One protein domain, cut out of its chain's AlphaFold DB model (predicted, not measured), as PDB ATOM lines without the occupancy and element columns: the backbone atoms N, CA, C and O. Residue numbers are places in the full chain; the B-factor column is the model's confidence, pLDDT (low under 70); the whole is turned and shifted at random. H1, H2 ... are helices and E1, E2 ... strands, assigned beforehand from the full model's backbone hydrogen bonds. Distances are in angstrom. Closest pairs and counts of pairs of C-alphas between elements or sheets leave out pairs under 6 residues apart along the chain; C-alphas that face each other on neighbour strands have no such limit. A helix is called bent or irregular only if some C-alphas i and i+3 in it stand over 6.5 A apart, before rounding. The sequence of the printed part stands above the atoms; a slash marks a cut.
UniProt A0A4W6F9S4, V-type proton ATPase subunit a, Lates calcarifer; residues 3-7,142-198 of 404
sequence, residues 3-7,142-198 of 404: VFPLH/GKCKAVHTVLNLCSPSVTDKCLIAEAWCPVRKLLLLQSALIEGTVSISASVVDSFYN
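AT A GLANCE: This is residues 3 to 7 and 142 to 198 of the 404 residues of the protein "V-type proton ATPase subunit a" of Lates calcarifer (UniProt A0A4W6F9S4). A small ribbon of two short strands, E1 and E2, has the long helix H2 beyond E1 at some distance, while the shorter helix H1 sticks out away from H2 with residues 142 to 149. The contacts between the named elements are few, and after H2 the stretch of residues 188 to 198 folds back toward E1. The printed part has 62 residues with two named strands and two named helices, in the order E1, H1, E2, H2; the sheet, order E1 - E2, is antiparallel, and the class is mixed, helices and strands. The whole is only just compact, close to loose, with a radius of gyration of the C-alphas of 12.3 A and spans of 32 by 26 by 25 A.

IN THESE COORDINATES: E1, residues 3 to 5, begins with C-alpha 3 at (-39.920, 0.375, 31.063) and is 6.9 A long from first to last C-alpha. H1, residues 142 to 151, begins with C-alpha 142 at (-35.865, 17.510, 47.057) and is 14.4 A long. E2, residues 162 to 165, is 9.9 A long. H2, residues 171 to 187, is 25.3 A long and ends with C-alpha 187 at (-34.081, -4.208, 45.447). H2 is irregular: C-alphas 172 and 175 are 7.5 A apart.

HOW THE PARTS SIT: E1 and E2 are antiparallel neighbours, with 148 degrees between their N-to-C directions. The C-alphas of Pro 5 and Cys 162 face each other at 4.7 A, and those of Val 3 and Ile 164 at 4.9 A. Across the pair, N 4 and O 163 are within hydrogen-bond range at 3.0 A, and N 163 and O 4 at 2.8 A. Residues 155 to 156 make a short antiparallel pairing with residues 163 to 164 of E2. E1 and H2 are near each other, with 5 pairs of C-alphas within 10 A. H1 and H2 are apart, and residues 142 to 149 of H1 stand free. In H1 every O i to N i+4 pair is within hydrogen-bond range; in H2 it is 11 of 13.

THE WHOLE: The two C-alphas farthest apart are those of Thr 159 and Arg 172, at 32.7 A. Without residues 142 to 149 the body has 54 residues and spans 32 by 25 by 18 A. Residues 8 to 141 are cut out, and C-alphas 7 and 142 are 20.6 A apart across the cut. Of the links that are printed whole, E2 to H2 is tight and H1 to E2 is short; none is long. The mean pLDDT of the printed part is 79.6; residues 3 to 7, 158 to 160 and 189 to 193 are under 70, and the mean of E1 is 31.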
ATOM      1  N   VAL A   3     -38.623   0.772  30.506       30.61
ATOM      2  CA  VAL A   3     -39.920   0.375  31.063       30.61
ATOM      3  C   VAL A   3     -39.810   0.191  32.575       30.61
ATOM      4  O   VAL A   3     -39.003  -0.617  33.032       30.61
ATOM      5  N   PHE A   4     -40.600   0.944  33.346       32.62
ATOM      6  CA  PHE A   4     -40.628   0.862  34.814       32.62
ATOM      7  C   PHE A   4     -41.990   0.360  35.318       32.62
ATOM      8  O   PHE A   4     -43.015   0.875  34.864       32.62
ATOM      9  N   PRO A   5     -42.042  -0.584  36.274       28.66
ATOM     10  CA  PRO A   5     -43.292  -0.975  36.919       28.66
ATOM     11  C   PRO A   5     -43.775   0.110  37.898       28.66
ATOM     12  O   PRO A   5     -42.997   0.653  38.682       28.66
ATOM     13  N   LEU A   6     -45.075   0.416  37.868       28.36
ATOM     14  CA  LEU A   6     -45.727   1.314  38.826       28.36
ATOM     15  C   LEU A   6     -46.267   0.520  40.020       28.36
ATOM     16  O   LEU A   6     -47.154  -0.318  39.858       28.36
ATOM     17  N   HIS A   7     -45.804   0.846  41.229       36.84
ATOM     18  CA  HIS A   7     -46.511   0.502  42.463       36.84
ATOM     19  C   HIS A   7     -46.593   1.722  43.394       36.84
ATOM     20  O   HIS A   7     -45.628   2.486  43.477       36.84
ATOM     21  N   GLY A 142     -36.439  17.106  48.341       90.75
ATOM     22  CA  GLY A 142     -35.865  17.510  47.057       90.75
ATOM     23  C   GLY A 142     -35.675  16.332  46.097       90.75
ATOM     24  O   GLY A 142     -36.057  16.425  44.928       90.75
ATOM     25  N   LYS A 143     -35.158  15.198  46.593       92.25
ATOM     26  CA  LYS A 143     -35.022  13.958  45.813       92.25
ATOM     27  C   LYS A 143     -36.380  13.406  45.380       92.25
ATOM     28  O   LYS A 143     -36.557  13.141  44.193       92.25
ATOM     29  N   CYS A 144     -37.349  13.291  46.290       90.75
ATOM     30  CA  CYS A 144     -38.693  12.808  45.956       90.75
ATOM     31  C   CYS A 144     -39.356  13.692  44.889       90.75
ATOM     32  O   CYS A 144     -39.871  13.181  43.895       90.75
ATOM     33  N   LYS A 145     -39.273  15.021  45.031       94.62
ATOM     34  CA  LYS A 145     -39.799  15.973  44.041       94.62
ATOM     35  C   LYS A 145     -39.151  15.793  42.665       94.62
ATOM     36  O   LYS A 145     -39.858  15.803  41.657       94.62
ATOM     37  N   ALA A 146     -37.830  15.616  42.608       92.50
ATOM     38  CA  ALA A 146     -37.119  15.357  41.358       92.50
ATOM     39  C   ALA A 146     -37.582  14.048  40.697       92.50
ATOM     40  O   ALA A 146     -37.884  14.047  39.505       92.50
ATOM     41  N   VAL A 147     -37.721  12.965  41.471       91.25
ATOM     42  CA  VAL A 147     -38.209  11.670  40.965       91.25
ATOM     43  C   VAL A 147     -39.623  11.802  40.399       91.25
ATOM     44  O   VAL A 147     -39.853  11.408  39.260       91.25
ATOM     45  N   HIS A 148     -40.552  12.427  41.127       91.25
ATOM     46  CA  HIS A 148     -41.915  12.644  40.631       91.25
ATOM     47  C   HIS A 148     -41.959  13.523  39.374       91.25
ATOM     48  O   HIS A 148     -42.761  13.269  38.480       91.25
ATOM     49  N   THR A 149     -41.069  14.512  39.268       94.00
ATOM     50  CA  THR A 149     -40.959  15.355  38.066       94.00
ATOM     51  C   THR A 149     -40.511  14.533  36.855       94.00
ATOM     52  O   THR A 149     -41.055  14.709  35.771       94.00
ATOM     53  N   VAL A 150     -39.567  13.602  37.035       92.00
ATOM     54  CA  VAL A 150     -39.118  12.691  35.967       92.00
ATOM     55  C   VAL A 150     -40.204  11.679  35.597       92.00
ATOM     56  O   VAL A 150     -40.437  11.448  34.412       92.00
ATOM     57  N   LEU A 151     -40.914  11.112  36.577       89.19
ATOM     58  CA  LEU A 151     -42.031  10.195  36.318       89.19
ATOM     59  C   LEU A 151     -43.158  10.874  35.529       89.19
ATOM     60  O   LEU A 151     -43.753  10.245  34.660       89.19
ATOM     61  N   ASN A 152     -43.397  12.165  35.769       92.06
ATOM     62  CA  ASN A 152     -44.393  12.951  35.039       92.06
ATOM     63  C   ASN A 152     -44.019  13.206  33.563       92.06
ATOM     64  O   ASN A 152     -44.881  13.565  32.768       92.06
ATOM     65  N   LEU A 153     -42.748  13.031  33.181       88.56
ATOM     66  CA  LEU A 153     -42.296  13.103  31.784       88.56
ATOM     67  C   LEU A 153     -42.450  11.765  31.040       88.56
ATOM     68  O   LEU A 153     -42.283  11.724  29.823       88.56
ATOM     69  N   CYS A 154     -42.720  10.668  31.753       89.56
ATOM     70  CA  CYS A 154     -42.858   9.339  31.163       89.56
ATOM     71  C   CYS A 154     -44.277   9.136  30.615       89.56
ATOM     72  O   CYS A 154     -45.249   9.616  31.197       89.56
ATOM     73  N   SER A 155     -44.417   8.387  29.520       87.06
ATOM     74  CA  SER A 155     -45.734   8.034  28.992       87.06
ATOM     75  C   SER A 155     -46.279   6.788  29.707       87.06
ATOM     76  O   SER A 155     -45.575   5.779  29.820       87.06
ATOM     77  N   PRO A 156     -47.523   6.816  30.220       84.50
ATOM     78  CA  PRO A 156     -48.144   5.628  30.791       84.50
ATOM     79  C   PRO A 156     -48.564   4.661  29.679       84.50
ATOM     80  O   PRO A 156     -49.190   5.070  28.699       84.50
ATOM     81  N   SER A 157     -48.244   3.375  29.829       78.25
ATOM     82  CA  SER A 157     -48.814   2.331  28.975       78.25
ATOM     83  C   SER A 157     -50.236   1.996  29.435       78.25
ATOM     84  O   SER A 157     -50.500   1.880  30.631       78.25
ATOM     85  N   VAL A 158     -51.166   1.868  28.485       65.69
ATOM     86  CA  VAL A 158     -52.591   1.583  28.754       65.69
ATOM     87  C   VAL A 158     -52.834   0.084  28.987       65.69
ATOM     88  O   VAL A 158     -53.813  -0.287  29.629       65.69
ATOM     89  N   THR A 159     -51.950  -0.783  28.483       63.84
ATOM     90  CA  THR A 159     -52.132  -2.248  28.485       63.84
ATOM     91  C   THR A 159     -51.465  -2.936  29.672       63.84
ATOM     92  O   THR A 159     -52.058  -3.822  30.278       63.84
ATOM     93  N   ASP A 160     -50.272  -2.483  30.047       61.62
ATOM     94  CA  ASP A 160     -49.493  -3.007  31.166       61.62
ATOM     95  C   ASP A 160     -49.257  -1.859  32.144       61.62
ATOM     96  O   ASP A 160     -49.006  -0.744  31.699       61.62
ATOM     97  N   LYS A 161     -49.322  -2.093  33.464       73.88
ATOM     98  CA  LYS A 161     -49.061  -1.092  34.530       73.88
ATOM     99  C   LYS A 161     -47.586  -0.640  34.555       73.88
ATOM    100  O   LYS A 161     -46.875  -0.801  35.547       73.88
ATOM    101  N   CYS A 162     -47.121  -0.112  33.435       77.81
ATOM    102  CA  CYS A 162     -45.741   0.141  33.084       77.81
ATOM    103  C   CYS A 162     -45.613   1.559  32.521       77.81
ATOM    104  O   CYS A 162     -46.448   2.019  31.741       77.81
ATOM    105  N   LEU A 163     -44.545   2.247  32.906       84.75
ATOM    106  CA  LEU A 163     -44.167   3.545  32.359       84.75
ATOM    107  C   LEU A 163     -43.150   3.354  31.254       84.75
ATOM    108  O   LEU A 163     -42.188   2.618  31.437       84.75
ATOM    109  N   ILE A 164     -43.338   4.057  30.148       86.94
ATOM    110  CA  ILE A 164     -42.448   4.048  28.999       86.94
ATOM    111  C   ILE A 164     -41.713   5.391  28.952       86.94
ATOM    112  O   ILE A 164     -42.325   6.457  28.991       86.94
ATOM    113  N   ALA A 165     -40.383   5.348  28.868       87.88
ATOM    114  CA  ALA A 165     -39.555   6.546  28.768       87.88
ATOM    115  C   ALA A 165     -38.566   6.476  27.600       87.88
ATOM    116  O   ALA A 165     -37.883   5.467  27.378       87.88
ATOM    117  N   GLU A 166     -38.441   7.584  26.873       87.75
ATOM    118  CA  GLU A 166     -37.380   7.812  25.895       87.75
ATOM    119  C   GLU A 166     -36.332   8.746  26.500       87.75
ATOM    120  O   GLU A 166     -36.653   9.822  26.995       87.75
ATOM    121  N   ALA A 167     -35.071   8.318  26.499       88.00
ATOM    122  CA  ALA A 167     -33.986   9.061  27.126       88.00
ATOM    123  C   ALA A 167     -32.698   8.945  26.312       88.00
ATOM    124  O   ALA A 167     -32.380   7.889  25.756       88.00
ATOM    125  N   TRP A 168     -31.927  10.030  26.296       89.50
ATOM    126  CA  TRP A 168     -30.589  10.052  25.721       89.50
ATOM    127  C   TRP A 168     -29.582   9.472  26.715       89.50
ATOM    128  O   TRP A 168     -29.466   9.940  27.846       89.50
ATOM    129  N   CYS A 169     -28.816   8.469  26.286       90.00
ATOM    130  CA  CYS A 169     -27.762   7.859  27.092       90.00
ATOM    131  C   CYS A 169     -26.451   7.799  26.293       90.00
ATOM    132  O   CYS A 169     -26.459   7.358  25.139       90.00
ATOM    133  N   PRO A 170     -25.302   8.198  26.874       92.25
ATOM    134  CA  PRO A 170     -24.008   7.992  26.240       92.25
ATOM    135  C   PRO A 170     -23.746   6.501  26.019       92.25
ATOM    136  O   PRO A 170     -23.796   5.713  26.962       92.25
ATOM    137  N   VAL A 171     -23.352   6.121  24.799       90.44
ATOM    138  CA  VAL A 171     -23.100   4.714  24.426       90.44
ATOM    139  C   VAL A 171     -22.088   4.030  25.363       90.44
ATOM    140  O   VAL A 171     -22.220   2.851  25.668       90.44
ATOM    141  N   ARG A 172     -21.118   4.789  25.895       92.19
ATOM    142  CA  ARG A 172     -20.097   4.296  26.839       92.19
ATOM    143  C   ARG A 172     -20.657   3.891  28.210       92.19
ATOM    144  O   ARG A 172     -20.045   3.077  28.885       92.19
ATOM    145  N   LYS A 173     -21.786   4.469  28.638       92.06
ATOM    146  CA  LYS A 173     -22.395   4.240  29.963       92.06
ATOM    147  C   LYS A 173     -23.561   3.245  29.927       92.06
ATOM    148  O   LYS A 173     -24.228   3.067  30.939       92.06
ATOM    149  N   LEU A 174     -23.797   2.574  28.796       90.81
ATOM    150  CA  LEU A 174     -24.912   1.631  28.653       90.81
ATOM    151  C   LEU A 174     -24.825   0.447  29.621       90.81
ATOM    152  O   LEU A 174     -25.843   0.040  30.165       90.81
ATOM    153  N   LEU A 175     -23.620  -0.062  29.886       91.94
ATOM    154  CA  LEU A 175     -23.430  -1.165  30.834       91.94
ATOM    155  C   LEU A 175     -23.782  -0.755  32.270       91.94
ATOM    156  O   LEU A 175     -24.434  -1.511  32.979       91.94
ATOM    157  N   LEU A 176     -23.417   0.470  32.669       93.50
ATOM    158  CA  LEU A 176     -23.762   1.018  33.985       93.50
ATOM    159  C   LEU A 176     -25.271   1.239  34.135       93.50
ATOM    160  O   LEU A 176     -25.823   1.054  35.215       93.50
ATOM    161  N   LEU A 177     -25.945   1.628  33.049       91.44
ATOM    162  CA  LEU A 177     -27.402   1.736  33.031       91.44
ATOM    163  C   LEU A 177     -28.050   0.360  33.226       91.44
ATOM    164  O   LEU A 177     -28.961   0.229  34.034       91.44
ATOM    165  N   GLN A 178     -27.564  -0.664  32.520       90.19
ATOM    166  CA  GLN A 178     -28.079  -2.027  32.640       90.19
ATOM    167  C   GLN A 178     -27.907  -2.578  34.059       90.19
ATOM    168  O   GLN A 178     -28.853  -3.135  34.607       90.19
ATOM    169  N   SER A 179     -26.737  -2.391  34.679       90.81
ATOM    170  CA  SER A 179     -26.517  -2.844  36.055       90.81
ATOM    171  C   SER A 179     -27.418  -2.120  37.055       90.81
ATOM    172  O   SER A 179     -27.983  -2.767  37.928       90.81
ATOM    173  N   ALA A 180     -27.611  -0.805  36.899       90.25
ATOM    174  CA  ALA A 180     -28.480  -0.022  37.779       90.25
ATOM    175  C   ALA A 180     -29.966  -0.413  37.652       90.25
ATOM    176  O   ALA A 180     -30.694  -0.390  38.640       90.25
ATOM    177  N   LEU A 181     -30.416  -0.790  36.449       88.12
ATOM    178  CA  LEU A 181     -31.772  -1.301  36.221       88.12
ATOM    179  C   LEU A 181     -31.985  -2.656  36.906       88.12
ATOM    180  O   LEU A 181     -32.969  -2.828  37.620       88.12
ATOM    181  N   ILE A 182     -31.031  -3.579  36.751       86.62
ATOM    182  CA  ILE A 182     -31.076  -4.897  37.400       86.62
ATOM    183  C   ILE A 182     -31.065  -4.742  38.926       86.62
ATOM    184  O   ILE A 182     -31.887  -5.347  39.607       86.62
ATOM    185  N   GLU A 183     -30.181  -3.902  39.470       87.88
ATOM    186  CA  GLU A 183     -30.112  -3.625  40.910       87.88
ATOM    187  C   GLU A 183     -31.421  -3.012  41.435       87.88
ATOM    188  O   GLU A 183     -31.934  -3.439  42.470       87.88
ATOM    189  N   GLY A 184     -32.012  -2.077  40.684       85.06
ATOM    190  CA  GLY A 184     -33.316  -1.498  40.994       85.06
ATOM    191  C   GLY A 184     -34.426  -2.549  41.043       85.06
ATOM    192  O   GLY A 184     -35.188  -2.578  42.008       85.06
ATOM    193  N   THR A 185     -34.479  -3.458  40.065       84.12
ATOM    194  CA  THR A 185     -35.449  -4.564  40.044       84.12
ATOM    195  C   THR A 185     -35.236  -5.529  41.213       84.12
ATOM    196  O   THR A 185     -36.201  -5.885  41.881       84.12
ATOM    197  N   VAL A 186     -33.990  -5.904  41.529       82.06
ATOM    198  CA  VAL A 186     -33.680  -6.819  42.646       82.06
ATOM    199  C   VAL A 186     -34.024  -6.205  44.005       82.06
ATOM    200  O   VAL A 186     -34.518  -6.904  44.886       82.06
ATOM    201  N   SER A 187     -33.784  -4.904  44.186       79.44
ATOM    202  CA  SER A 187     -34.081  -4.208  45.447       79.44
ATOM    203  C   SER A 187     -35.582  -4.120  45.757       79.44
ATOM    204  O   SER A 187     -35.977  -3.989  46.916       79.44
ATOM    205  N   ILE A 188     -36.424  -4.225  44.727       74.62
ATOM    206  CA  ILE A 188     -37.879  -4.224  44.836       74.62
ATOM    207  C   ILE A 188     -38.330  -5.687  44.768       74.62
ATOM    208  O   ILE A 188     -38.758  -6.173  43.724       74.62
ATOM    209  N   SER A 189     -38.251  -6.397  45.901       54.78
ATOM    210  CA  SER A 189     -38.535  -7.841  46.067       54.78
ATOM    211  C   SER A 189     -39.947  -8.326  45.662       54.78
ATOM    212  O   SER A 189     -40.336  -9.435  46.019       54.78
ATOM    213  N   ALA A 190     -40.743  -7.515  44.960       57.56
ATOM    214  CA  ALA A 190     -42.141  -7.774  44.629       57.56
ATOM    215  C   ALA A 190     -42.503  -7.602  43.139       57.56
ATOM    216  O   ALA A 190     -43.638  -7.906  42.770       57.56
ATOM    217  N   SER A 191     -41.605  -7.128  42.261       59.50
ATOM    218  CA  SER A 191     -41.938  -6.985  40.834       59.50
ATOM    219  C   SER A 191     -41.550  -8.227  40.032       59.50
ATOM    220  O   SER A 191     -40.372  -8.523  39.874       59.50
ATOM    221  N   VAL A 192     -42.548  -8.912  39.469       60.59
ATOM    222  CA  VAL A 192     -42.384 -10.067  38.556       60.59
ATOM    223  C   VAL A 192     -41.830  -9.653  37.178       60.59
ATOM    224  O   VAL A 192     -41.422 -10.499  36.392       60.59
ATOM    225  N   VAL A 193     -41.822  -8.352  36.870       69.38
ATOM    226  CA  VAL A 193     -41.441  -7.813  35.558       69.38
ATOM    227  C   VAL A 193     -40.036  -7.222  35.618       69.38
ATOM    228  O   VAL A 193     -39.806  -6.238  36.326       69.38
ATOM    229  N   ASP A 194     -39.121  -7.791  34.834       70.12
ATOM    230  CA  ASP A 194     -37.776  -7.251  34.653       70.12
ATOM    231  C   ASP A 194     -37.826  -5.894  33.945       70.12
ATOM    232  O   ASP A 194     -38.491  -5.723  32.917       70.12
ATOM    233  N   SER A 195     -37.092  -4.917  34.478       79.38
ATOM    234  CA  SER A 195     -36.889  -3.654  33.777       79.38
ATOM    235  C   SER A 195     -35.934  -3.881  32.602       79.38
ATOM    236  O   SER A 195     -34.837  -4.420  32.751       79.38
ATOM    237  N   PHE A 196     -36.351  -3.485  31.400       82.62
ATOM    238  CA  PHE A 196     -35.550  -3.661  30.191       82.62
ATOM    239  C   PHE A 196     -35.386  -2.344  29.438       82.62
ATOM    240  O   PHE A 196     -36.184  -1.409  29.564       82.62
ATOM    241  N   TYR A 197     -34.324  -2.273  28.639       87.38
ATOM    242  CA  TYR A 197     -34.074  -1.155  27.745       87.38
ATOM    243  C   TYR A 197     -34.047  -1.633  26.297       87.38
ATOM    244  O   TYR A 197     -33.467  -2.667  25.975       87.38
ATOM    245  N   ASN A 198     -34.632  -0.840  25.404       88.12
ATOM    246  CA  ASN A 198     -34.508  -1.037  23.964       88.12
ATOM    247  C   ASN A 198     -33.771   0.143  23.318       88.12
ATOM    248  O   ASN A 198     -34.086   1.311  23.598       88.12
TER     249      ASN A 198